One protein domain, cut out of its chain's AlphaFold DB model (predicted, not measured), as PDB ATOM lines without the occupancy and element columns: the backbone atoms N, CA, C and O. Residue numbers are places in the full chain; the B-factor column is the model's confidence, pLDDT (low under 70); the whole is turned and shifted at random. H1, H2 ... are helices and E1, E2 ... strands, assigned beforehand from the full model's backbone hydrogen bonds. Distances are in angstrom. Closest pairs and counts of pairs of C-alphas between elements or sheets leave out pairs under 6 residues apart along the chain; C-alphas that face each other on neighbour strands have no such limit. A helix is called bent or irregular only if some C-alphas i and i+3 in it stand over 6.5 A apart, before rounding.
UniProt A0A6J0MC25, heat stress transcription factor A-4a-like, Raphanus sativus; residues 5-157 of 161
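AT A GLANCE: This is residues 5 to 157 of the 161 residues of the protein "heat stress transcription factor A-4a-like" of Raphanus sativus (UniProt A0A6J0MC25). A small body is built of a three-stranded sheet, E1 E2 E3, with H1 standing up from it and H4 near the middle of the whole; one long helix, H5, starts beside H1 and sticks out as an arm with residues 102 to 111 and 113 to 117. From the arm's far end a loose link returns to the body, where H6 comes near H4, and H7 lies far out at the end of the printed part. You have 153 residues with seven named helices and three named strands, in the order H1 E1 E2 H2 H3 H4 E3 H5 H6 H7, mostly helix, and the sheet is all antiparallel. The whole is only just loose, close to compact, with a radius of gyration of the C-alphas of 18.2 A and spans of 58 by 45 by 31 A.

IN THESE COORDINATES: Find C-alpha 5 at (89.709, -44.457, 325.728); from there H1 runs to residue 13, 12.2 A. Next come strands E1, residues 21 to 23, 7.3 A, and E2, residues 29 to 32, 10.3 A. H2, residues 35 to 40, spans 8.8 A, and H3, residues 43 to 47, 9.2 A; H3 is irregular, with C-alphas 43 and 46 7.7 A apart. H4 holds residues 52 to 61, 14.2 A, and E3 residues 74 to 77, 10.3 A. At C-alpha 89, (87.230, -54.275, 329.007), H5 begins and runs 42.3 A to residue 117. H6, residues 131 to 141, spans 14.8 A, and H7, residues 151 to 157, 10.6 A, ending at (87.864, -19.194, 299.099).

HOW THE PARTS SIT: Look first at the hairpin E1 and E2, where N 22 and O 31 are 3.1 A apart, within hydrogen-bond range; E2 and E3 are antiparallel too, with N 30 and O 76 at 2.8 A. H1 is on the sheet over E1, at a height of 9.2 A, and stands up from it; the closest C-alphas are those of Val 12 and Ser 22, 4.8 A. H2 only grazes the sheet with residues 35 to 38. H1 and H5 only just touch, with 3 pairs of C-alphas within 8 A, closest Val 6 and Leu 90 at 6.8 A, made by residues 90 to 94 of H5 alone, at a steep tilt of 43 degrees, opposite ways. H4 is close to H5 but not clearly touching, about perpendicular at 86 degrees, with the C-alphas of Lys 61 and Ala 97 closest at 6.7 A. H4 and H6 are likewise close but not clearly touching, Ser 53 and Tyr 138 closest at 7.8 A between C-alphas. H3 and H1 are close but not clearly touching, and H7 is apart from H5. Every O i to N i+4 pair is within hydrogen-bond range in H1, H2, H4, H5 and H6; H7 has 2 of 3, and H3 has 0 of 1, with 1 of 2 O i to N i+3 pairs.

THE WHOLE: The farthest C-alphas, Ser 16 and Gly 119, are 58.4 A apart, and the printed part has no cut. The links H4 to E3, E3 to H5 and H5 to H6 are long. Mean pLDDT of the printed part is 76.7; look for values under 70 at residues 41 to 50, 69 to 72 and 119 to 157.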
ATOM      1  N   HIS A   5      90.924 -43.665 325.635       89.19
ATOM      2  CA  HIS A   5      89.709 -44.457 325.728       89.19
ATOM      3  C   HIS A   5      89.120 -44.537 327.144       89.19
ATOM      4  O   HIS A   5      87.905 -44.620 327.284       89.19
ATOM      5  N   VAL A   6      89.968 -44.478 328.179       91.31
ATOM      6  CA  VAL A   6      89.522 -44.340 329.574       91.31
ATOM      7  C   VAL A   6      88.858 -42.986 329.752       91.31
ATOM      8  O   VAL A   6      87.768 -42.898 330.292       91.31
ATOM      9  N   TYR A   7      89.468 -41.943 329.197       89.06
ATOM     10  CA  TYR A   7      88.901 -40.607 329.255       89.06
ATOM     11  C   TYR A   7      87.550 -40.498 328.535       89.06
ATOM     12  O   TYR A   7      86.632 -39.880 329.056       89.06
ATOM     13  N   VAL A   8      87.403 -41.124 327.359       91.44
ATOM     14  CA  VAL A   8      86.108 -41.200 326.660       91.44
ATOM     15  C   VAL A   8      85.067 -41.919 327.517       91.44
ATOM     16  O   VAL A   8      83.939 -41.456 327.594       91.44
ATOM     17  N   TYR A   9      85.433 -43.012 328.188       94.00
ATOM     18  CA  TYR A   9      84.516 -43.694 329.101       94.00
ATOM     19  C   TYR A   9      84.070 -42.769 330.244       94.00
ATOM     20  O   TYR A   9      82.876 -42.618 330.464       94.00
ATOM     21  N   GLU A  10      85.014 -42.095 330.913       92.25
ATOM     22  CA  GLU A  10      84.729 -41.180 332.030       92.25
ATOM     23  C   GLU A  10      83.760 -40.056 331.638       92.25
ATOM     24  O   GLU A  10      82.838 -39.759 332.389       92.25
ATOM     25  N   ILE A  11      83.938 -39.438 330.464       91.19
ATOM     26  CA  ILE A  11      83.067 -38.330 330.030       91.19
ATOM     27  C   ILE A  11      81.690 -38.796 329.559       91.19
ATOM     28  O   ILE A  11      80.746 -38.021 329.618       91.19
ATOM     29  N   VAL A  12      81.583 -40.023 329.042       94.25
ATOM     30  CA  VAL A  12      80.306 -40.609 328.609       94.25
ATOM     31  C   VAL A  12      79.506 -41.090 329.823       94.25
ATOM     32  O   VAL A  12      78.279 -41.082 329.788       94.25
ATOM     33  N   ASP A  13      80.192 -41.520 330.887       95.19
ATOM     34  CA  ASP A  13      79.572 -42.014 332.118       95.19
ATOM     35  C   ASP A  13      79.224 -40.907 333.128       95.19
ATOM     36  O   ASP A  13      78.550 -41.186 334.116       95.19
ATOM     37  N   ASP A  14      79.638 -39.661 332.877       93.62
ATOM     38  CA  ASP A  14      79.290 -38.483 333.678       93.62
ATOM     39  C   ASP A  14      77.898 -37.935 333.291       93.62
ATOM     40  O   ASP A  14      77.764 -37.284 332.248       93.62
ATOM     41  N   PRO A  15      76.864 -38.086 334.146       94.44
ATOM     42  CA  PRO A  15      75.509 -37.636 333.827       94.44
ATOM     43  C   PRO A  15      75.394 -36.115 333.650       94.44
ATOM     44  O   PRO A  15      74.467 -35.625 333.007       94.44
ATOM     45  N   SER A  16      76.334 -35.331 334.197       92.88
ATOM     46  CA  SER A  16      76.348 -33.874 334.009       92.88
ATOM     47  C   SER A  16      76.651 -33.469 332.560       92.88
ATOM     48  O   SER A  16      76.364 -32.338 332.146       92.88
ATOM     49  N   LEU A  17      77.209 -34.395 331.775       91.56
ATOM     50  CA  LEU A  17      77.565 -34.212 330.376       91.56
ATOM     51  C   LEU A  17      76.546 -34.811 329.409       91.56
ATOM     52  O   LEU A  17      76.708 -34.587 328.211       91.56
ATOM     53  N   ASP A  18      75.468 -35.443 329.886       93.75
ATOM     54  CA  ASP A  18      74.504 -36.164 329.039       93.75
ATOM     55  C   ASP A  18      73.892 -35.295 327.923       93.75
ATOM     56  O   ASP A  18      73.587 -35.776 326.836       93.75
ATOM     57  N   SER A  19      73.770 -33.981 328.148       91.31
ATOM     58  CA  SER A  19      73.307 -33.009 327.138       91.31
ATOM     59  C   SER A  19      74.294 -32.760 325.981       91.31
ATOM     60  O   SER A  19      73.944 -32.137 324.978       91.31
ATOM     61  N   ILE A  20      75.540 -33.211 326.120       88.44
ATOM     62  CA  ILE A  20      76.652 -33.009 325.185       88.44
ATOM     63  C   ILE A  20      77.110 -34.353 324.623       88.44
ATOM     64  O   ILE A  20      77.298 -34.479 323.410       88.44
ATOM     65  N   ILE A  21      77.309 -35.331 325.503       90.88
ATOM     66  CA  ILE A  21      77.771 -36.681 325.206       90.88
ATOM     67  C   ILE A  21      77.195 -37.640 326.245       90.88
ATOM     68  O   ILE A  21      77.312 -37.386 327.435       90.88
ATOM     69  N   SER A  22      76.582 -38.731 325.799       95.06
ATOM     70  CA  SER A  22      75.968 -39.705 326.705       95.06
ATOM     71  C   SER A  22      76.079 -41.119 326.156       95.06
ATOM     72  O   SER A  22      76.297 -41.329 324.957       95.06
ATOM     73  N   TRP A  23      75.853 -42.109 327.015       96.62
ATOM     74  CA  TRP A  23      75.586 -43.474 326.568       96.62
ATOM     75  C   TRP A  23      74.347 -43.526 325.664       96.62
ATOM     76  O   TRP A  23      73.378 -42.784 325.856       96.62
ATOM     77  N   SER A  24      74.361 -44.429 324.684       94.19
ATOM     78  CA  SER A  24      73.155 -44.809 323.950       94.19
ATOM     79  C   SER A  24      72.265 -45.710 324.808       94.19
ATOM     80  O   SER A  24      72.710 -46.320 325.782       94.19
ATOM     81  N   LYS A  25      71.009 -45.894 324.389       91.75
ATOM     82  CA  LYS A  25      70.064 -46.813 325.054       91.75
ATOM     83  C   LYS A  25      70.569 -48.259 325.126       91.75
ATOM     84  O   LYS A  25      70.132 -49.016 325.985       91.75
ATOM     85  N   SER A  26      71.469 -48.649 324.220       91.62
ATOM     86  CA  SER A  26      72.036 -49.999 324.187       91.62
ATOM     87  C   SER A  26      73.166 -50.214 325.196       91.62
ATOM     88  O   SER A  26      73.579 -51.357 325.387       91.62
ATOM     89  N   ASN A  27      73.695 -49.140 325.803       95.44
ATOM     90  CA  ASN A  27      74.869 -49.156 326.685       95.44
ATOM     91  C   ASN A  27      76.154 -49.735 326.046       95.44
ATOM     92  O   ASN A  27      77.108 -50.059 326.751       95.44
ATOM     93  N   LYS A  28      76.199 -49.865 324.713       94.81
ATOM     94  CA  LYS A  28      77.341 -50.399 323.936       94.81
ATOM     95  C   LYS A  28      77.941 -49.378 322.961       94.81
ATOM     96  O   LYS A  28      78.830 -49.685 322.167       94.81
ATOM     97  N   SER A  29      77.425 -48.160 323.001       95.00
ATOM     98  CA  SER A  29      77.813 -47.029 322.166       95.00
ATOM     99  C   SER A  29      77.505 -45.734 322.909       95.00
ATOM    100  O   SER A  29      76.785 -45.733 323.911       95.00
ATOM    101  N   PHE A  30      78.054 -44.632 322.419       94.88
ATOM    102  CA  PHE A  30      77.801 -43.293 322.927       94.88
ATOM    103  C   PHE A  30      77.417 -42.359 321.785       94.88
ATOM    104  O   PHE A  30      77.814 -42.563 320.636       94.88
ATOM    105  N   VAL A  31      76.655 -41.323 322.116       92.12
ATOM    106  CA  VAL A  31      76.156 -40.326 321.170       92.12
ATOM    107  C   VAL A  31      76.744 -38.969 321.520       92.12
ATOM    108  O   VAL A  31      76.760 -38.578 322.685       92.12
ATOM    109  N   ILE A  32      77.229 -38.244 320.513       89.44
ATOM    110  CA  ILE A  32      77.645 -36.846 320.652       89.44
ATOM    111  C   ILE A  32      76.489 -35.956 320.196       89.44
ATOM    112  O   ILE A  32      76.263 -35.787 318.997       89.44
ATOM    113  N   TRP A  33      75.782 -35.370 321.155       88.69
ATOM    114  CA  TRP A  33      74.633 -34.490 320.928       88.69
ATOM    115  C   TRP A  33      75.053 -33.084 320.516       88.69
ATOM    116  O   TRP A  33      74.462 -32.481 319.623       88.69
ATOM    117  N   ASN A  34      76.101 -32.558 321.153       85.38
ATOM    118  CA  ASN A  34      76.576 -31.205 320.897       85.38
ATOM    119  C   ASN A  34      78.097 -31.183 320.695       85.38
ATOM    120  O   ASN A  34      78.854 -30.925 321.636       85.38
ATOM    121  N   PRO A  35      78.574 -31.418 319.457       80.94
ATOM    122  CA  PRO A  35      80.001 -31.412 319.156       80.94
ATOM    123  C   PRO A  35      80.657 -30.083 319.524       80.94
ATOM    124  O   PRO A  35      81.763 -30.066 320.049       80.94
ATOM    125  N   THR A  36      79.973 -28.964 319.290       80.69
ATOM    126  CA  THR A  36      80.496 -27.623 319.572       80.69
ATOM    127  C   THR A  36      80.771 -27.427 321.063       80.69
ATOM    128  O   THR A  36      81.858 -26.976 321.432       80.69
ATOM    129  N   GLU A  37      79.829 -27.805 321.927       81.19
ATOM    130  CA  GLU A  37      79.993 -27.708 323.382       81.19
ATOM    131  C   GLU A  37      81.038 -28.690 323.924       81.19
ATOM    132  O   GLU A  37      81.809 -28.317 324.811       81.19
ATOM    133  N   LEU A  38      81.157 -29.887 323.330       78.38
ATOM    134  CA  LEU A  38      82.188 -30.873 323.682       78.38
ATOM    135  C   LEU A  38      83.608 -30.273 323.606       78.38
ATOM    136  O   LEU A  38      84.442 -30.517 324.484       78.38
ATOM    137  N   PHE A  39      83.876 -29.428 322.600       74.12
ATOM    138  CA  PHE A  39      85.160 -28.719 322.463       74.12
ATOM    139  C   PHE A  39      85.224 -27.416 323.267       74.12
ATOM    140  O   PHE A  39      86.271 -27.127 323.850       74.12
ATOM    141  N   LYS A  40      84.137 -26.630 323.328       70.81
ATOM    142  CA  LYS A  40      84.106 -25.327 324.028       70.81
ATOM    143  C   LYS A  40      84.264 -25.455 325.535       70.81
ATOM    144  O   LYS A  40      85.113 -24.777 326.112       70.81
ATOM    145  N   LYS A  41      83.524 -26.381 326.161       69.00
ATOM    146  CA  LYS A  41      83.701 -26.722 327.583       69.00
ATOM    147  C   LYS A  41      85.060 -27.341 327.856       69.00
ATOM    148  O   LYS A  41      85.457 -27.498 329.010       69.00
ATOM    149  N   ARG A  42      85.820 -27.612 326.785       64.25
ATOM    150  CA  ARG A  42      87.221 -27.978 326.858       64.25
ATOM    151  C   ARG A  42      87.381 -29.256 327.698       64.25
ATOM    152  O   ARG A  42      88.407 -29.465 328.339       64.25
ATOM    153  N   ILE A  43      86.358 -30.108 327.637       67.00
ATOM    154  CA  ILE A  43      86.288 -31.426 328.261       67.00
ATOM    155  C   ILE A  43      87.553 -32.181 327.815       67.00
ATOM    156  O   ILE A  43      88.446 -32.452 328.607       67.00
ATOM    157  N   LEU A  44      87.807 -32.230 326.506       63.56
ATOM    158  CA  LEU A  44      89.000 -32.845 325.908       63.56
ATOM    159  C   LEU A  44      90.347 -32.104 326.136       63.56
ATOM    160  O   LEU A  44      91.345 -32.481 325.516       63.56
ATOM    161  N   LYS A  45      90.439 -31.082 327.014       59.69
ATOM    162  CA  LYS A  45      91.681 -30.308 327.285       59.69
ATOM    163  C   LYS A  45      92.891 -31.196 327.570       59.69
ATOM    164  O   LYS A  45      93.997 -30.834 327.181       59.69
ATOM    165  N   LYS A  46      92.689 -32.336 328.243       58.69
ATOM    166  CA  LYS A  46      93.766 -33.260 328.637       58.69
ATOM    167  C   LYS A  46      94.439 -33.972 327.450       58.69
ATOM    168  O   LYS A  46      95.557 -34.446 327.613       58.69
ATOM    169  N   PHE A  47      93.806 -34.014 326.272       56.72
ATOM    170  CA  PHE A  47      94.317 -34.705 325.077       56.72
ATOM    171  C   PHE A  47      94.737 -33.764 323.935       56.72
ATOM    172  O   PHE A  47      94.961 -34.236 322.826       56.72
ATOM    173  N   PHE A  48      94.866 -32.451 324.185       50.16
ATOM    174  CA  PHE A  48      95.332 -31.458 323.194       50.16
ATOM    175  C   PHE A  48      94.648 -31.573 321.813       50.16
ATOM    176  O   PHE A  48      95.286 -31.410 320.776       50.16
ATOM    177  N   CYS A  49      93.344 -31.859 321.774       56.97
ATOM    178  CA  CYS A  49      92.628 -32.015 320.507       56.97
ATOM    179  C   CYS A  49      92.026 -30.677 320.050       56.97
ATOM    180  O   CYS A  49      91.040 -30.187 320.605       56.97
ATOM    181  N   CYS A  50      92.620 -30.094 319.013       63.25
ATOM    182  CA  CYS A  50      92.024 -29.054 318.192       63.25
ATOM    183  C   CYS A  50      91.058 -29.727 317.198       63.25
ATOM    184  O   CYS A  50      91.497 -30.451 316.316       63.25
ATOM    185  N   ASN A  51      89.757 -29.432 317.301       70.38
ATOM    186  CA  ASN A  51      88.657 -29.838 316.401       70.38
ATOM    187  C   ASN A  51      88.207 -31.326 316.400       70.38
ATOM    188  O   ASN A  51      88.945 -32.251 316.731       70.38
ATOM    189  N   LEU A  52      86.947 -31.541 315.987       75.62
ATOM    190  CA  LEU A  52      86.245 -32.836 315.959       75.62
ATOM    191  C   LEU A  52      86.936 -33.916 315.124       75.62
ATOM    192  O   LEU A  52      86.848 -35.098 315.446       75.62
ATOM    193  N   SER A  53      87.670 -33.528 314.082       76.38
ATOM    194  CA  SER A  53      88.366 -34.486 313.223       76.38
ATOM    195  C   SER A  53      89.493 -35.207 313.967       76.38
ATOM    196  O   SER A  53      89.698 -36.407 313.769       76.38
ATOM    197  N   GLN A  54      90.193 -34.510 314.869       77.81
ATOM    198  CA  GLN A  54      91.221 -35.130 315.708       77.81
ATOM    199  C   GLN A  54      90.607 -36.099 316.718       77.81
ATOM    200  O   GLN A  54      91.113 -37.208 316.867       77.81
ATOM    201  N   PHE A  55      89.479 -35.731 317.330       80.75
ATOM    202  CA  PHE A  55      88.751 -36.618 318.238       80.75
ATOM    203  C   PHE A  55      88.324 -37.919 317.544       80.75
ATOM    204  O   PHE A  55      88.623 -39.008 318.024       80.75
ATOM    205  N   ILE A  56      87.724 -37.814 316.357       83.38
ATOM    206  CA  ILE A  56      87.317 -38.981 315.559       83.38
ATOM    207  C   ILE A  56      88.536 -39.791 315.097       83.38
ATOM    208  O   ILE A  56      88.491 -41.013 315.012       83.38
ATOM    209  N   THR A  57      89.673 -39.133 314.866       82.44
ATOM    210  CA  THR A  57      90.929 -39.832 314.579       82.44
ATOM    211  C   THR A  57      91.436 -40.651 315.748       82.44
ATOM    212  O   THR A  57      91.919 -41.764 315.531       82.44
ATOM    213  N   GLU A  58      91.319 -40.139 316.966       85.12
ATOM    214  CA  GLU A  58      91.603 -40.936 318.150       85.12
ATOM    215  C   GLU A  58      90.589 -42.075 318.315       85.12
ATOM    216  O   GLU A  58      91.007 -43.203 318.547       85.12
ATOM    217  N   LEU A  59      89.293 -41.858 318.078       89.69
ATOM    218  CA  LEU A  59      88.301 -42.944 318.088       89.69
ATOM    219  C   LEU A  59      88.696 -44.095 317.143       89.69
ATOM    220  O   LEU A  59      88.844 -45.239 317.584       89.69
ATOM    221  N   ASP A  60      88.992 -43.796 315.879       87.94
ATOM    222  CA  ASP A  60      89.384 -44.813 314.892       87.94
ATOM    223  C   ASP A  60      90.662 -45.557 315.308       87.94
ATOM    224  O   ASP A  60      90.801 -46.769 315.118       87.94
ATOM    225  N   LYS A  61      91.608 -44.849 315.934       87.25
ATOM    226  CA  LYS A  61      92.850 -45.426 316.461       87.25
ATOM    227  C   LYS A  61      92.611 -46.467 317.553       87.25
ATOM    228  O   LYS A  61      93.479 -47.329 317.721       87.25
ATOM    229  N   TYR A  62      91.512 -46.373 318.299       90.38
ATOM    230  CA  TYR A  62      91.115 -47.343 319.325       90.38
ATOM    231  C   TYR A  62      90.055 -48.338 318.831       90.38
ATOM    232  O   TYR A  62      89.609 -49.175 319.607       90.38
ATOM    233  N   GLY A  63      89.714 -48.309 317.537       90.88
ATOM    234  CA  GLY A  63      88.803 -49.274 316.919       90.88
ATOM    235  C   GLY A  63      87.323 -48.956 317.109       90.88
ATOM    236  O   GLY A  63      86.487 -49.829 316.876       90.88
ATOM    237  N   PHE A  64      86.988 -47.735 317.531       92.56
ATOM    238  CA  PHE A  64      85.605 -47.279 317.497       92.56
ATOM    239  C   PHE A  64      85.126 -47.189 316.049       92.56
ATOM    240  O   PHE A  64      85.888 -46.862 315.140       92.56
ATOM    241  N   VAL A  65      83.848 -47.478 315.852       90.38
ATOM    242  CA  VAL A  65      83.166 -47.369 314.567       90.38
ATOM    243  C   VAL A  65      81.970 -46.452 314.722       90.38
ATOM    244  O   VAL A  65      81.319 -46.437 315.769       90.38
ATOM    245  N   ARG A  66      81.680 -45.687 313.670       88.31
ATOM    246  CA  ARG A  66      80.413 -44.969 313.572       88.31
ATOM    247  C   ARG A  66      79.286 -45.989 313.416       88.31
ATOM    248  O   ARG A  66      79.413 -46.913 312.614       88.31
ATOM    249  N   ILE A  67      78.205 -45.817 314.166       87.75
ATOM    250  CA  ILE A  67      76.986 -46.604 313.984       87.75
ATOM    251  C   ILE A  67      76.162 -45.938 312.875       87.75
ATOM    252  O   ILE A  67      75.828 -44.757 312.955       87.75
ATOM    253  N   GLU A  68      75.907 -46.672 311.792       70.94
ATOM    254  CA  GLU A  68      75.067 -46.218 310.680       70.94
ATOM    255  C   GLU A  68      73.587 -46.461 311.019       70.94
ATOM    256  O   GLU A  68      73.235 -47.540 311.491       70.94
ATOM    257  N   GLY A  69      72.720 -45.469 310.790       66.88
ATOM    258  CA  GLY A  69      71.272 -45.589 311.035       66.88
ATOM    259  C   GLY A  69      70.625 -44.369 311.694       66.88
ATOM    260  O   GLY A  69      69.417 -44.195 311.596       66.88
ATOM    261  N   SER A  70      71.418 -43.487 312.302       57.31
ATOM    262  CA  SER A  70      70.973 -42.187 312.801       57.31
ATOM    263  C   SER A  70      71.594 -41.083 311.943       57.31
ATOM    264  O   SER A  70      72.659 -40.560 312.276       57.31
ATOM    265  N   ASP A  71      70.974 -40.743 310.808       57.66
ATOM    266  CA  ASP A  71      71.519 -39.728 309.884       57.66
ATOM    267  C   ASP A  71      71.765 -38.364 310.574       57.66
ATOM    268  O   ASP A  71      72.628 -37.600 310.143       57.66
ATOM    269  N   GLU A  72      71.100 -38.104 311.706       66.56
ATOM    270  CA  GLU A  72      71.244 -36.881 312.509       66.56
ATOM    271  C   GLU A  72      72.181 -37.009 313.722       66.56
ATOM    272  O   GLU A  72      72.629 -35.991 314.249       66.56
ATOM    273  N   GLN A  73      72.509 -38.226 314.179       78.19
ATOM    274  CA  GLN A  73      73.267 -38.422 315.421       78.19
ATOM    275  C   GLN A  73      74.678 -38.955 315.162       78.19
ATOM    276  O   GLN A  73      74.915 -39.864 314.360       78.19
ATOM    277  N   LEU A  74      75.642 -38.370 315.871       87.44
ATOM    278  CA  LEU A  74      77.033 -38.803 315.883       87.44
ATOM    279  C   LEU A  74      77.206 -39.916 316.920       87.44
ATOM    280  O   LEU A  74      77.710 -39.682 318.018       87.44
ATOM    281  N   GLU A  75      76.754 -41.117 316.565       91.75
ATOM    282  CA  GLU A  75      76.871 -42.309 317.403       91.75
ATOM    283  C   GLU A  75      78.126 -43.125 317.063       91.75
ATOM    284  O   GLU A  75      78.398 -43.447 315.901       91.75
ATOM    285  N   PHE A  76      78.880 -43.490 318.099       92.81
ATOM    286  CA  PHE A  76      80.089 -44.297 317.994       92.81
ATOM    287  C   PHE A  76      80.072 -45.434 319.011       92.81
ATOM    288  O   PHE A  76      79.654 -45.266 320.154       92.81
ATOM    289  N   GLY A  77      80.582 -46.597 318.619       93.81
ATOM    290  CA  GLY A  77      80.677 -47.758 319.500       93.81
ATOM    291  C   GLY A  77      81.916 -48.592 319.231       93.81
ATOM    292  O   GLY A  77      82.583 -48.441 318.207       93.81
ATOM    293  N   HIS A  78      82.222 -49.499 320.154       94.62
ATOM    294  CA  HIS A  78      83.211 -50.549 319.936       94.62
ATOM    295  C   HIS A  78      82.498 -51.894 319.953       94.62
ATOM    296  O   HIS A  78      81.725 -52.174 320.864       94.62
ATOM    297  N   LYS A  79      82.800 -52.768 318.988       90.81
ATOM    298  CA  LYS A  79      82.066 -54.030 318.790       90.81
ATOM    299  C   LYS A  79      81.989 -54.920 320.043       90.81
ATOM    300  O   LYS A  79      81.048 -55.694 320.170       90.81
ATOM    301  N   GLN A  80      83.000 -54.865 320.915       92.56
ATOM    302  CA  GLN A  80      83.157 -55.823 322.023       92.56
ATOM    303  C   GLN A  80      83.597 -55.250 323.374       92.56
ATOM    304  O   GLN A  80      83.479 -55.951 324.367       92.56
ATOM    305  N   TYR A  81      84.168 -54.045 323.436       95.69
ATOM    306  CA  TYR A  81      85.014 -53.652 324.581       95.69
ATOM    307  C   TYR A  81      84.700 -52.268 325.153       95.69
ATOM    308  O   TYR A  81      85.402 -51.805 326.045       95.69
ATOM    309  N   PHE A  82      83.664 -51.611 324.635       96.38
ATOM    310  CA  PHE A  82      83.183 -50.336 325.150       96.38
ATOM    311  C   PHE A  82      81.732 -50.525 325.582       96.38
ATOM    312  O   PHE A  82      80.816 -50.429 324.768       96.38
ATOM    313  N   VAL A  83      81.557 -50.906 326.845       96.50
ATOM    314  CA  VAL A  83      80.272 -51.294 327.433       96.50
ATOM    315  C   VAL A  83      80.123 -50.577 328.768       96.50
ATOM    316  O   VAL A  83      81.057 -50.581 329.572       96.50
ATOM    317  N   ARG A  84      78.972 -49.942 328.998       96.94
ATOM    318  CA  ARG A  84      78.691 -49.246 330.258       96.94
ATOM    319  C   ARG A  84      78.714 -50.231 331.424       96.94
ATOM    320  O   ARG A  84      78.063 -51.269 331.361       96.94
ATOM    321  N   GLY A  85      79.418 -49.871 332.489       96.44
ATOM    322  CA  GLY A  85      79.559 -50.685 333.696       96.44
ATOM    323  C   GLY A  85      80.704 -51.702 333.652       96.44
ATOM    324  O   GLY A  85      80.978 -52.302 334.684       96.44
ATOM    325  N   GLU A  86      81.401 -51.852 332.518       95.75
ATOM    326  CA  GLU A  86      82.513 -52.806 332.348       95.75
ATOM    327  C   GLU A  86      83.830 -52.103 331.931       95.75
ATOM    328  O   GLU A  86      84.385 -52.357 330.850       95.75
ATOM    329  N   PRO A  87      84.360 -51.167 332.748       93.94
ATOM    330  CA  PRO A  87      85.572 -50.413 332.421       93.94
ATOM    331  C   PRO A  87      86.827 -51.294 332.302       93.94
ATOM    332  O   PRO A  87      87.807 -50.901 331.672       93.94
ATOM    333  N   GLU A  88      86.840 -52.505 332.848       93.81
ATOM    334  CA  GLU A  88      87.944 -53.459 332.716       93.81
ATOM    335  C   GLU A  88      88.167 -53.933 331.270       93.81
ATOM    336  O   GLU A  88      89.301 -54.257 330.888       93.81
ATOM    337  N   LEU A  89      87.126 -53.916 330.425       95.38
ATOM    338  CA  LEU A  89      87.230 -54.275 329.007       95.38
ATOM    339  C   LEU A  89      88.073 -53.280 328.201       95.38
ATOM    340  O   LEU A  89      88.668 -53.648 327.184       95.38
ATOM    341  N   LEU A  90      88.212 -52.049 328.688       94.12
ATOM    342  CA  LEU A  90      89.016 -50.997 328.072       94.12
ATOM    343  C   LEU A  90      90.485 -51.410 327.879       94.12
ATOM    344  O   LEU A  90      91.100 -51.094 326.856       94.12
ATOM    345  N   ASN A  91      91.031 -52.218 328.794       92.25
ATOM    346  CA  ASN A  91      92.374 -52.780 328.649       92.25
ATOM    347  C   ASN A  91      92.480 -53.710 327.432       92.25
ATOM    348  O   ASN A  91      93.454 -53.632 326.677       92.25
ATOM    349  N   LYS A  92      91.464 -54.553 327.202       93.62
ATOM    350  CA  LYS A  92      91.394 -55.433 326.025       93.62
ATOM    351  C   LYS A  92      91.263 -54.613 324.745       93.62
ATOM    352  O   LYS A  92      91.944 -54.913 323.764       93.62
ATOM    353  N   MET A  93      90.484 -53.529 324.778       93.81
ATOM    354  CA  MET A  93      90.369 -52.593 323.657       93.81
ATOM    355  C   MET A  93      91.722 -51.987 323.273       93.81
ATOM    356  O   MET A  93      92.106 -52.007 322.102       93.81
ATOM    357  N   ARG A  94      92.493 -51.506 324.255       91.88
ATOM    358  CA  ARG A  94      93.837 -50.955 324.024       91.88
ATOM    359  C   ARG A  94      94.777 -51.979 323.388       91.88
ATOM    360  O   ARG A  94      95.501 -51.643 322.450       91.88
ATOM    361  N   LEU A  95      94.775 -53.215 323.890       92.75
ATOM    362  CA  LEU A  95      95.601 -54.297 323.350       92.75
ATOM    363  C   LEU A  95      95.201 -54.634 321.910       92.75
ATOM    364  O   LEU A  95      96.066 -54.700 321.035       92.75
ATOM    365  N   GLN A  96      93.901 -54.755 321.634       93.12
ATOM    366  CA  GLN A  96      93.404 -55.008 320.283       93.12
ATOM    367  C   GLN A  96      93.802 -53.883 319.320       93.12
ATOM    368  O   GLN A  96      94.278 -54.155 318.217       93.12
ATOM    369  N   ALA A  97      93.673 -52.623 319.738       90.50
ATOM    370  CA  ALA A  97      94.092 -51.475 318.944       90.50
ATOM    371  C   ALA A  97      95.591 -51.532 318.599       90.50
ATOM    372  O   ALA A  97      95.969 -51.314 317.445       90.50
ATOM    373  N   ALA A  98      96.450 -51.885 319.561       90.00
ATOM    374  CA  ALA A  98      97.881 -52.065 319.321       90.00
ATOM    375  C   ALA A  98      98.159 -53.203 318.322       90.00
ATOM    376  O   ALA A  98      98.898 -53.012 317.354       90.00
ATOM    377  N   MET A  99      97.511 -54.359 318.494       90.69
ATOM    378  CA  MET A  99      97.636 -55.497 317.576       90.69
ATOM    379  C   MET A  99      97.179 -55.147 316.158       90.69
ATOM    380  O   MET A  99      97.845 -55.504 315.187       90.69
ATOM    381  N   ASN A 100      96.076 -54.413 316.021       88.69
ATOM    382  CA  ASN A 100      95.558 -53.982 314.725       88.69
ATOM    383  C   ASN A 100      96.529 -53.031 314.015       88.69
ATOM    384  O   ASN A 100      96.741 -53.166 312.810       88.69
ATOM    385  N   ARG A 101      97.173 -52.113 314.750       86.31
ATOM    386  CA  ARG A 101      98.206 -51.224 314.193       86.31
ATOM    387  C   ARG A 101      99.424 -52.004 313.704       86.31
ATOM    388  O   ARG A 101      99.875 -51.746 312.593       86.31
ATOM    389  N   MET A 102      99.901 -52.984 314.476       87.81
ATOM    390  CA  MET A 102     101.016 -53.850 314.062       87.81
ATOM    391  C   MET A 102     100.674 -54.679 312.816       87.81
ATOM    392  O   MET A 102     101.477 -54.787 311.895       87.81
ATOM    393  N   LYS A 103      99.457 -55.230 312.743       87.81
ATOM    394  CA  LYS A 103      98.987 -55.952 311.550       87.81
ATOM    395  C   LYS A 103      98.916 -55.035 310.327       87.81
ATOM    396  O   LYS A 103      99.295 -55.447 309.231       87.81
ATOM    397  N   LYS A 104      98.446 -53.797 310.507       85.75
ATOM    398  CA  LYS A 104      98.367 -52.796 309.439       85.75
ATOM    399  C   LYS A 104      99.757 -52.421 308.922       85.75
ATOM    400  O   LYS A 104      99.973 -52.503 307.717       85.75
ATOM    401  N   SER A 105     100.701 -52.101 309.809       85.75
ATOM    402  CA  SER A 105     102.068 -51.751 309.408       85.75
ATOM    403  C   SER A 105     102.789 -52.916 308.726       85.75
ATOM    404  O   SER A 105     103.464 -52.705 307.723       85.75
ATOM    405  N   ALA A 106     102.593 -54.154 309.193       88.44
ATOM    406  CA  ALA A 106     103.138 -55.343 308.536       88.44
ATOM    407  C   ALA A 106     102.572 -55.535 307.117       88.44
ATOM    408  O   ALA A 106     103.317 -55.836 306.183       88.44
ATOM    409  N   LYS A 107     101.261 -55.319 306.931       86.94
ATOM    410  CA  LYS A 107     100.615 -55.384 305.612       86.94
ATOM    411  C   LYS A 107     101.140 -54.298 304.669       86.94
ATOM    412  O   LYS A 107     101.415 -54.590 303.509       86.94
ATOM    413  N   GLU A 108     101.290 -53.071 305.160       87.06
ATOM    414  CA  GLU A 108     101.830 -51.941 304.392       87.06
ATOM    415  C   GLU A 108     103.297 -52.164 304.006       87.06
ATOM    416  O   GLU A 108     103.665 -51.935 302.857       87.06
ATOM    417  N   ALA A 109     104.118 -52.685 304.922       85.94
ATOM    418  CA  ALA A 109     105.506 -53.043 304.641       85.94
ATOM    419  C   ALA A 109     105.608 -54.140 303.569       85.94
ATOM    420  O   ALA A 109     106.403 -54.013 302.641       85.94
ATOM    421  N   LYS A 110     104.761 -55.177 303.649       87.56
ATOM    422  CA  LYS A 110     104.703 -56.239 302.634       87.56
ATOM    423  C   LYS A 110     104.301 -55.689 301.263       87.56
ATOM    424  O   LYS A 110     104.982 -55.962 300.282       87.56
ATOM    425  N   ALA A 111     103.242 -54.879 301.205       85.56
ATOM    426  CA  ALA A 111     102.785 -54.254 299.962       85.56
ATOM    427  C   ALA A 111     103.854 -53.336 299.350       85.56
ATOM    428  O   ALA A 111     104.000 -53.268 298.131       85.56
ATOM    429  N   ARG A 112     104.622 -52.643 300.198       79.69
ATOM    430  CA  ARG A 112     105.728 -51.797 299.759       79.69
ATOM    431  C   ARG A 112     106.885 -52.612 299.178       79.69
ATOM    432  O   ARG A 112     107.340 -52.278 298.092       79.69
ATOM    433  N   ALA A 113     107.310 -53.682 299.848       84.44
ATOM    434  CA  ALA A 113     108.358 -54.570 299.339       84.44
ATOM    435  C   ALA A 113     107.969 -55.206 297.989       84.44
ATOM    436  O   ALA A 113     108.799 -55.354 297.097       84.44
ATOM    437  N   GLU A 114     106.689 -55.540 297.816       83.94
ATOM    438  CA  GLU A 114     106.152 -56.083 296.565       83.94
ATOM    439  C   GLU A 114     106.107 -55.034 295.438       83.94
ATOM    440  O   GLU A 114     106.471 -55.332 294.302       83.94
ATOM    441  N   ALA A 115     105.752 -53.782 295.749       81.44
ATOM    442  CA  ALA A 115     105.804 -52.677 294.788       81.44
ATOM    443  C   ALA A 115     107.242 -52.321 294.366       81.44
ATOM    444  O   ALA A 115     107.482 -52.056 293.187       81.44
ATOM    445  N   GLU A 116     108.193 -52.357 295.306       81.19
ATOM    446  CA  GLU A 116     109.623 -52.140 295.047       81.19
ATOM    447  C   GLU A 116     110.198 -53.255 294.151       81.19
ATOM    448  O   GLU A 116     110.912 -52.959 293.193       81.19
ATOM    449  N   LYS A 117     109.809 -54.522 294.373       79.12
ATOM    450  CA  LYS A 117     110.189 -55.654 293.505       79.12
ATOM    451  C   LYS A 117     109.664 -55.511 292.070       79.12
ATOM    452  O   LYS A 117     110.331 -55.937 291.133       79.12
ATOM    453  N   ASN A 118     108.498 -54.892 291.893       82.38
ATOM    454  CA  ASN A 118     107.868 -54.695 290.585       82.38
ATOM    455  C   ASN A 118     108.336 -53.411 289.862       82.38
ATOM    456  O   ASN A 118     107.721 -53.011 288.877       82.38
ATOM    457  N   GLY A 119     109.396 -52.743 290.339       66.62
ATOM    458  CA  GLY A 119     109.975 -51.562 289.683       66.62
ATOM    459  C   GLY A 119     109.146 -50.277 289.809       66.62
ATOM    460  O   GLY A 119     109.473 -49.268 289.186       66.62
ATOM    461  N   ALA A 120     108.089 -50.272 290.624       60.06
ATOM    462  CA  ALA A 120     107.267 -49.093 290.859       60.06
ATOM    463  C   ALA A 120     107.893 -48.213 291.957       60.06
ATOM    464  O   ALA A 120     107.504 -48.285 293.125       60.06
ATOM    465  N   VAL A 121     108.858 -47.361 291.598       53.16
ATOM    466  CA  VAL A 121     109.351 -46.308 292.502       53.16
ATOM    467  C   VAL A 121     108.241 -45.273 292.670       53.16
ATOM    468  O   VAL A 121     107.971 -44.476 291.776       53.16
ATOM    469  N   ARG A 122     107.564 -45.289 293.819       58.19
ATOM    470  CA  ARG A 122     106.703 -44.179 294.236       58.19
ATOM    471  C   ARG A 122     107.491 -43.295 295.187       58.19
ATOM    472  O   ARG A 122     107.943 -43.769 296.231       58.19
ATOM    473  N   ASP A 123     107.615 -42.023 294.826       54.06
ATOM    474  CA  ASP A 123     108.078 -40.974 295.727       54.06
ATOM    475  C   ASP A 123     107.304 -41.057 297.049       54.06
ATOM    476  O   ASP A 123     106.078 -41.218 297.059       54.06
ATOM    477  N   LYS A 124     108.020 -41.005 298.180       48.19
ATOM    478  CA  LYS A 124     107.401 -41.056 299.511       48.19
ATOM    479  C   LYS A 124     106.402 -39.901 299.615       48.19
ATOM    480  O   LYS A 124     106.842 -38.749 299.603       48.19
ATOM    481  N   PRO A 125     105.093 -40.142 299.809       40.91
ATOM    482  CA  PRO A 125     104.223 -39.045 300.176       40.91
ATOM    483  C   PRO A 125     104.698 -38.532 301.539       40.91
ATOM    484  O   PRO A 125     104.772 -39.282 302.517       40.91
ATOM    485  N   ARG A 126     105.032 -37.237 301.616       39.81
ATOM    486  CA  ARG A 126     104.950 -36.512 302.890       39.81
ATOM    487  C   ARG A 126     103.576 -36.841 303.474       39.81
ATOM    488  O   ARG A 126     102.599 -36.846 302.727       39.81
ATOM    489  N   ILE A 127     103.488 -37.097 304.781       41.41
ATOM    490  CA  ILE A 127     102.199 -37.171 305.488       41.41
ATOM    491  C   ILE A 127     101.604 -35.755 305.496       41.41
ATOM    492  O   ILE A 127     101.613 -35.044 306.494       41.41
ATOM    493  N   ILE A 128     101.156 -35.302 304.333       45.47
ATOM    494  CA  ILE A 128     100.178 -34.251 304.180       45.47
ATOM    495  C   ILE A 128      98.883 -35.021 304.350       45.47
ATOM    496  O   ILE A 128      98.612 -35.928 303.564       45.47
ATOM    497  N   ILE A 129      98.117 -34.739 305.403       48.41
ATOM    498  CA  ILE A 129      96.735 -35.212 305.440       48.41
ATOM    499  C   ILE A 129      96.101 -34.613 304.186       48.41
ATOM    500  O   ILE A 129      95.900 -33.398 304.132       48.41
ATOM    501  N   HIS A 130      95.919 -35.429 303.142       50.66
ATOM    502  CA  HIS A 130      95.489 -34.929 301.846       50.66
ATOM    503  C   HIS A 130      94.151 -34.240 302.084       50.66
ATOM    504  O   HIS A 130      93.305 -34.755 302.825       50.66
ATOM    505  N   ALA A 131      93.945 -33.065 301.491       48.66
ATOM    506  CA  ALA A 131      92.671 -32.364 301.620       48.66
ATOM    507  C   ALA A 131      91.494 -33.288 301.244       48.66
ATOM    508  O   ALA A 131      90.402 -33.146 301.787       48.66
ATOM    509  N   ASP A 132      91.743 -34.284 300.391       48.50
ATOM    510  CA  ASP A 132      90.789 -35.316 299.991       48.50
ATOM    511  C   ASP A 132      90.495 -36.354 301.072       48.50
ATOM    512  O   ASP A 132      89.336 -36.733 301.220       48.50
ATOM    513  N   ASP A 133      91.477 -36.764 301.878       55.53
ATOM    514  CA  ASP A 133      91.239 -37.635 303.035       55.53
ATOM    515  C   ASP A 133      90.418 -36.893 304.091       55.53
ATOM    516  O   ASP A 133      89.445 -37.430 304.622       55.53
ATOM    517  N   LEU A 134      90.741 -35.618 304.331       55.66
ATOM    518  CA  LEU A 134      89.958 -34.734 305.199       55.66
ATOM    519  C   LEU A 134      88.545 -34.514 304.665       55.66
ATOM    520  O   LEU A 134      87.600 -34.591 305.442       55.66
ATOM    521  N   LYS A 135      88.368 -34.289 303.358       59.88
ATOM    522  CA  LYS A 135      87.051 -34.118 302.721       59.88
ATOM    523  C   LYS A 135      86.242 -35.405 302.708       59.88
ATOM    524  O   LYS A 135      85.037 -35.365 302.936       59.88
ATOM    525  N   LYS A 136      86.861 -36.551 302.428       63.59
ATOM    526  CA  LYS A 136      86.195 -37.860 302.439       63.59
ATOM    527  C   LYS A 136      85.727 -38.197 303.846       63.59
ATOM    528  O   LYS A 136      84.582 -38.598 304.025       63.59
ATOM    529  N   ARG A 137      86.573 -37.929 304.838       61.22
ATOM    530  CA  ARG A 137      86.242 -38.118 306.245       61.22
ATOM    531  C   ARG A 137      85.206 -37.115 306.725       61.22
ATOM    532  O   ARG A 137      84.251 -37.514 307.366       61.22
ATOM    533  N   TYR A 138      85.322 -35.845 306.344       61.06
ATOM    534  CA  TYR A 138      84.298 -34.841 306.614       61.06
ATOM    535  C   TYR A 138      82.953 -35.251 306.014       61.06
ATOM    536  O   TYR A 138      81.971 -35.195 306.727       61.06
ATOM    537  N   ARG A 139      82.900 -35.753 304.771       63.06
ATOM    538  CA  ARG A 139      81.666 -36.288 304.159       63.06
ATOM    539  C   ARG A 139      81.143 -37.553 304.844       63.06
ATOM    540  O   ARG A 139      79.938 -37.757 304.899       63.06
ATOM    541  N   GLN A 140      82.033 -38.397 305.362       60.69
ATOM    542  CA  GLN A 140      81.661 -39.564 306.168       60.69
ATOM    543  C   GLN A 140      81.166 -39.191 307.566       60.69
ATOM    544  O   GLN A 140      80.395 -39.953 308.134       60.69
ATOM    545  N   ILE A 141      81.614 -38.069 308.136       59.41
ATOM    546  CA  ILE A 141      81.210 -37.569 309.461       59.41
ATOM    547  C   ILE A 141      79.943 -36.714 309.341       59.41
ATOM    548  O   ILE A 141      78.986 -36.886 310.087       59.41
ATOM    549  N   PHE A 142      79.912 -35.834 308.355       57.34
ATOM    550  CA  PHE A 142      78.832 -34.928 308.018       57.34
ATOM    551  C   PHE A 142      78.327 -35.328 306.637       57.34
ATOM    552  O   PHE A 142      78.845 -34.871 305.615       57.34
ATOM    553  N   ARG A 143      77.339 -36.227 306.603       58.47
ATOM    554  CA  ARG A 143      76.573 -36.503 305.386       58.47
ATOM    555  C   ARG A 143      75.827 -35.196 305.082       58.47
ATOM    556  O   ARG A 143      75.009 -34.800 305.906       58.47
ATOM    557  N   PRO A 144      76.157 -34.438 304.021       46.47
ATOM    558  CA  PRO A 144      75.529 -33.142 303.822       46.47
ATOM    559  C   PRO A 144      74.076 -33.381 303.416       46.47
ATOM    560  O   PRO A 144      73.815 -33.870 302.317       46.47
ATOM    561  N   SER A 145      73.138 -33.044 304.294       41.91
ATOM    562  CA  SER A 145      71.735 -32.885 303.929       41.91
ATOM    563  C   SER A 145      71.648 -31.645 303.037       41.91
ATOM    564  O   SER A 145      71.758 -30.532 303.529       41.91
ATOM    565  N   THR A 146      71.585 -31.852 301.718       46.50
ATOM    566  CA  THR A 146      71.144 -30.894 300.679       46.50
ATOM    567  C   THR A 146      71.499 -29.400 300.861       46.50
ATOM    568  O   THR A 146      70.855 -28.680 301.611       46.50
ATOM    569  N   ILE A 147      72.444 -28.920 300.037       42.75
ATOM    570  CA  ILE A 147      72.628 -27.513 299.597       42.75
ATOM    571  C   ILE A 147      72.750 -26.459 300.721       42.75
ATOM    572  O   ILE A 147      72.138 -25.397 300.670       42.75
ATOM    573  N   ALA A 148      73.610 -26.700 301.708       42.34
ATOM    574  CA  ALA A 148      74.196 -25.616 302.495       42.34
ATOM    575  C   ALA A 148      75.710 -25.616 302.260       42.34
ATOM    576  O   ALA A 148      76.365 -26.641 302.468       42.34
ATOM    577  N   GLU A 149      76.247 -24.491 301.773       46.84
ATOM    578  CA  GLU A 149      77.681 -24.310 301.519       46.84
ATOM    579  C   GLU A 149      78.486 -24.772 302.738       46.84
ATOM    580  O   GLU A 149      78.249 -24.355 303.876       46.84
ATOM    581  N   THR A 150      79.424 -25.692 302.515       53.56
ATOM    582  CA  THR A 150      80.125 -26.325 303.632       53.56
ATOM    583  C   THR A 150      81.088 -25.329 304.298       53.56
ATOM    584  O   THR A 150      81.768 -24.567 303.608       53.56
ATOM    585  N   PRO A 151      81.270 -25.363 305.634       49.50
ATOM    586  CA  PRO A 151      82.289 -24.559 306.319       49.50
ATOM    587  C   PRO A 151      83.718 -24.764 305.778       49.50
ATOM    588  O   PRO A 151      84.570 -23.885 305.921       49.50
ATOM    589  N   LEU A 152      83.993 -25.910 305.136       45.81
ATOM    590  CA  LEU A 152      85.249 -26.159 304.427       45.81
ATOM    591  C   LEU A 152      85.373 -25.325 303.147       45.81
ATOM    592  O   LEU A 152      86.443 -24.773 302.916       45.81
ATOM    593  N   GLU A 153      84.322 -25.207 302.332       50.06
ATOM    594  CA  GLU A 153      84.357 -24.385 301.113       50.06
ATOM    595  C   GLU A 153      84.675 -22.925 301.423       50.06
ATOM    596  O   GLU A 153      85.491 -22.315 300.732       50.06
ATOM    597  N   ASN A 154      84.140 -22.402 302.526       49.44
ATOM    598  CA  ASN A 154      84.397 -21.029 302.948       49.44
ATOM    599  C   ASN A 154      85.874 -20.795 303.333       49.44
ATOM    600  O   ASN A 154      86.416 -19.712 303.131       49.44
ATOM    601  N   ARG A 155      86.569 -21.831 303.824       47.47
ATOM    602  CA  ARG A 155      87.973 -21.753 304.260       47.47
ATOM    603  C   ARG A 155      88.982 -21.796 303.105       47.47
ATOM    604  O   ARG A 155      90.115 -21.360 303.283       47.47
ATOM    605  N   PHE A 156      88.583 -22.287 301.930       41.91
ATOM    606  CA  PHE A 156      89.430 -22.343 300.729       41.91
ATOM    607  C   PHE A 156      89.132 -21.233 299.713       41.91
ATOM    608  O   PHE A 156      89.820 -21.157 298.696       41.91
ATOM    609  N   ARG A 157      88.165 -20.339 299.983       52.84
ATOM    610  CA  ARG A 157      87.864 -19.194 299.099       52.84
ATOM    611  C   ARG A 157      89.077 -18.283 298.865       52.84
ATOM    612  O   ARG A 157      89.208 -17.739 297.779       52.84
TER     613      ARG A 157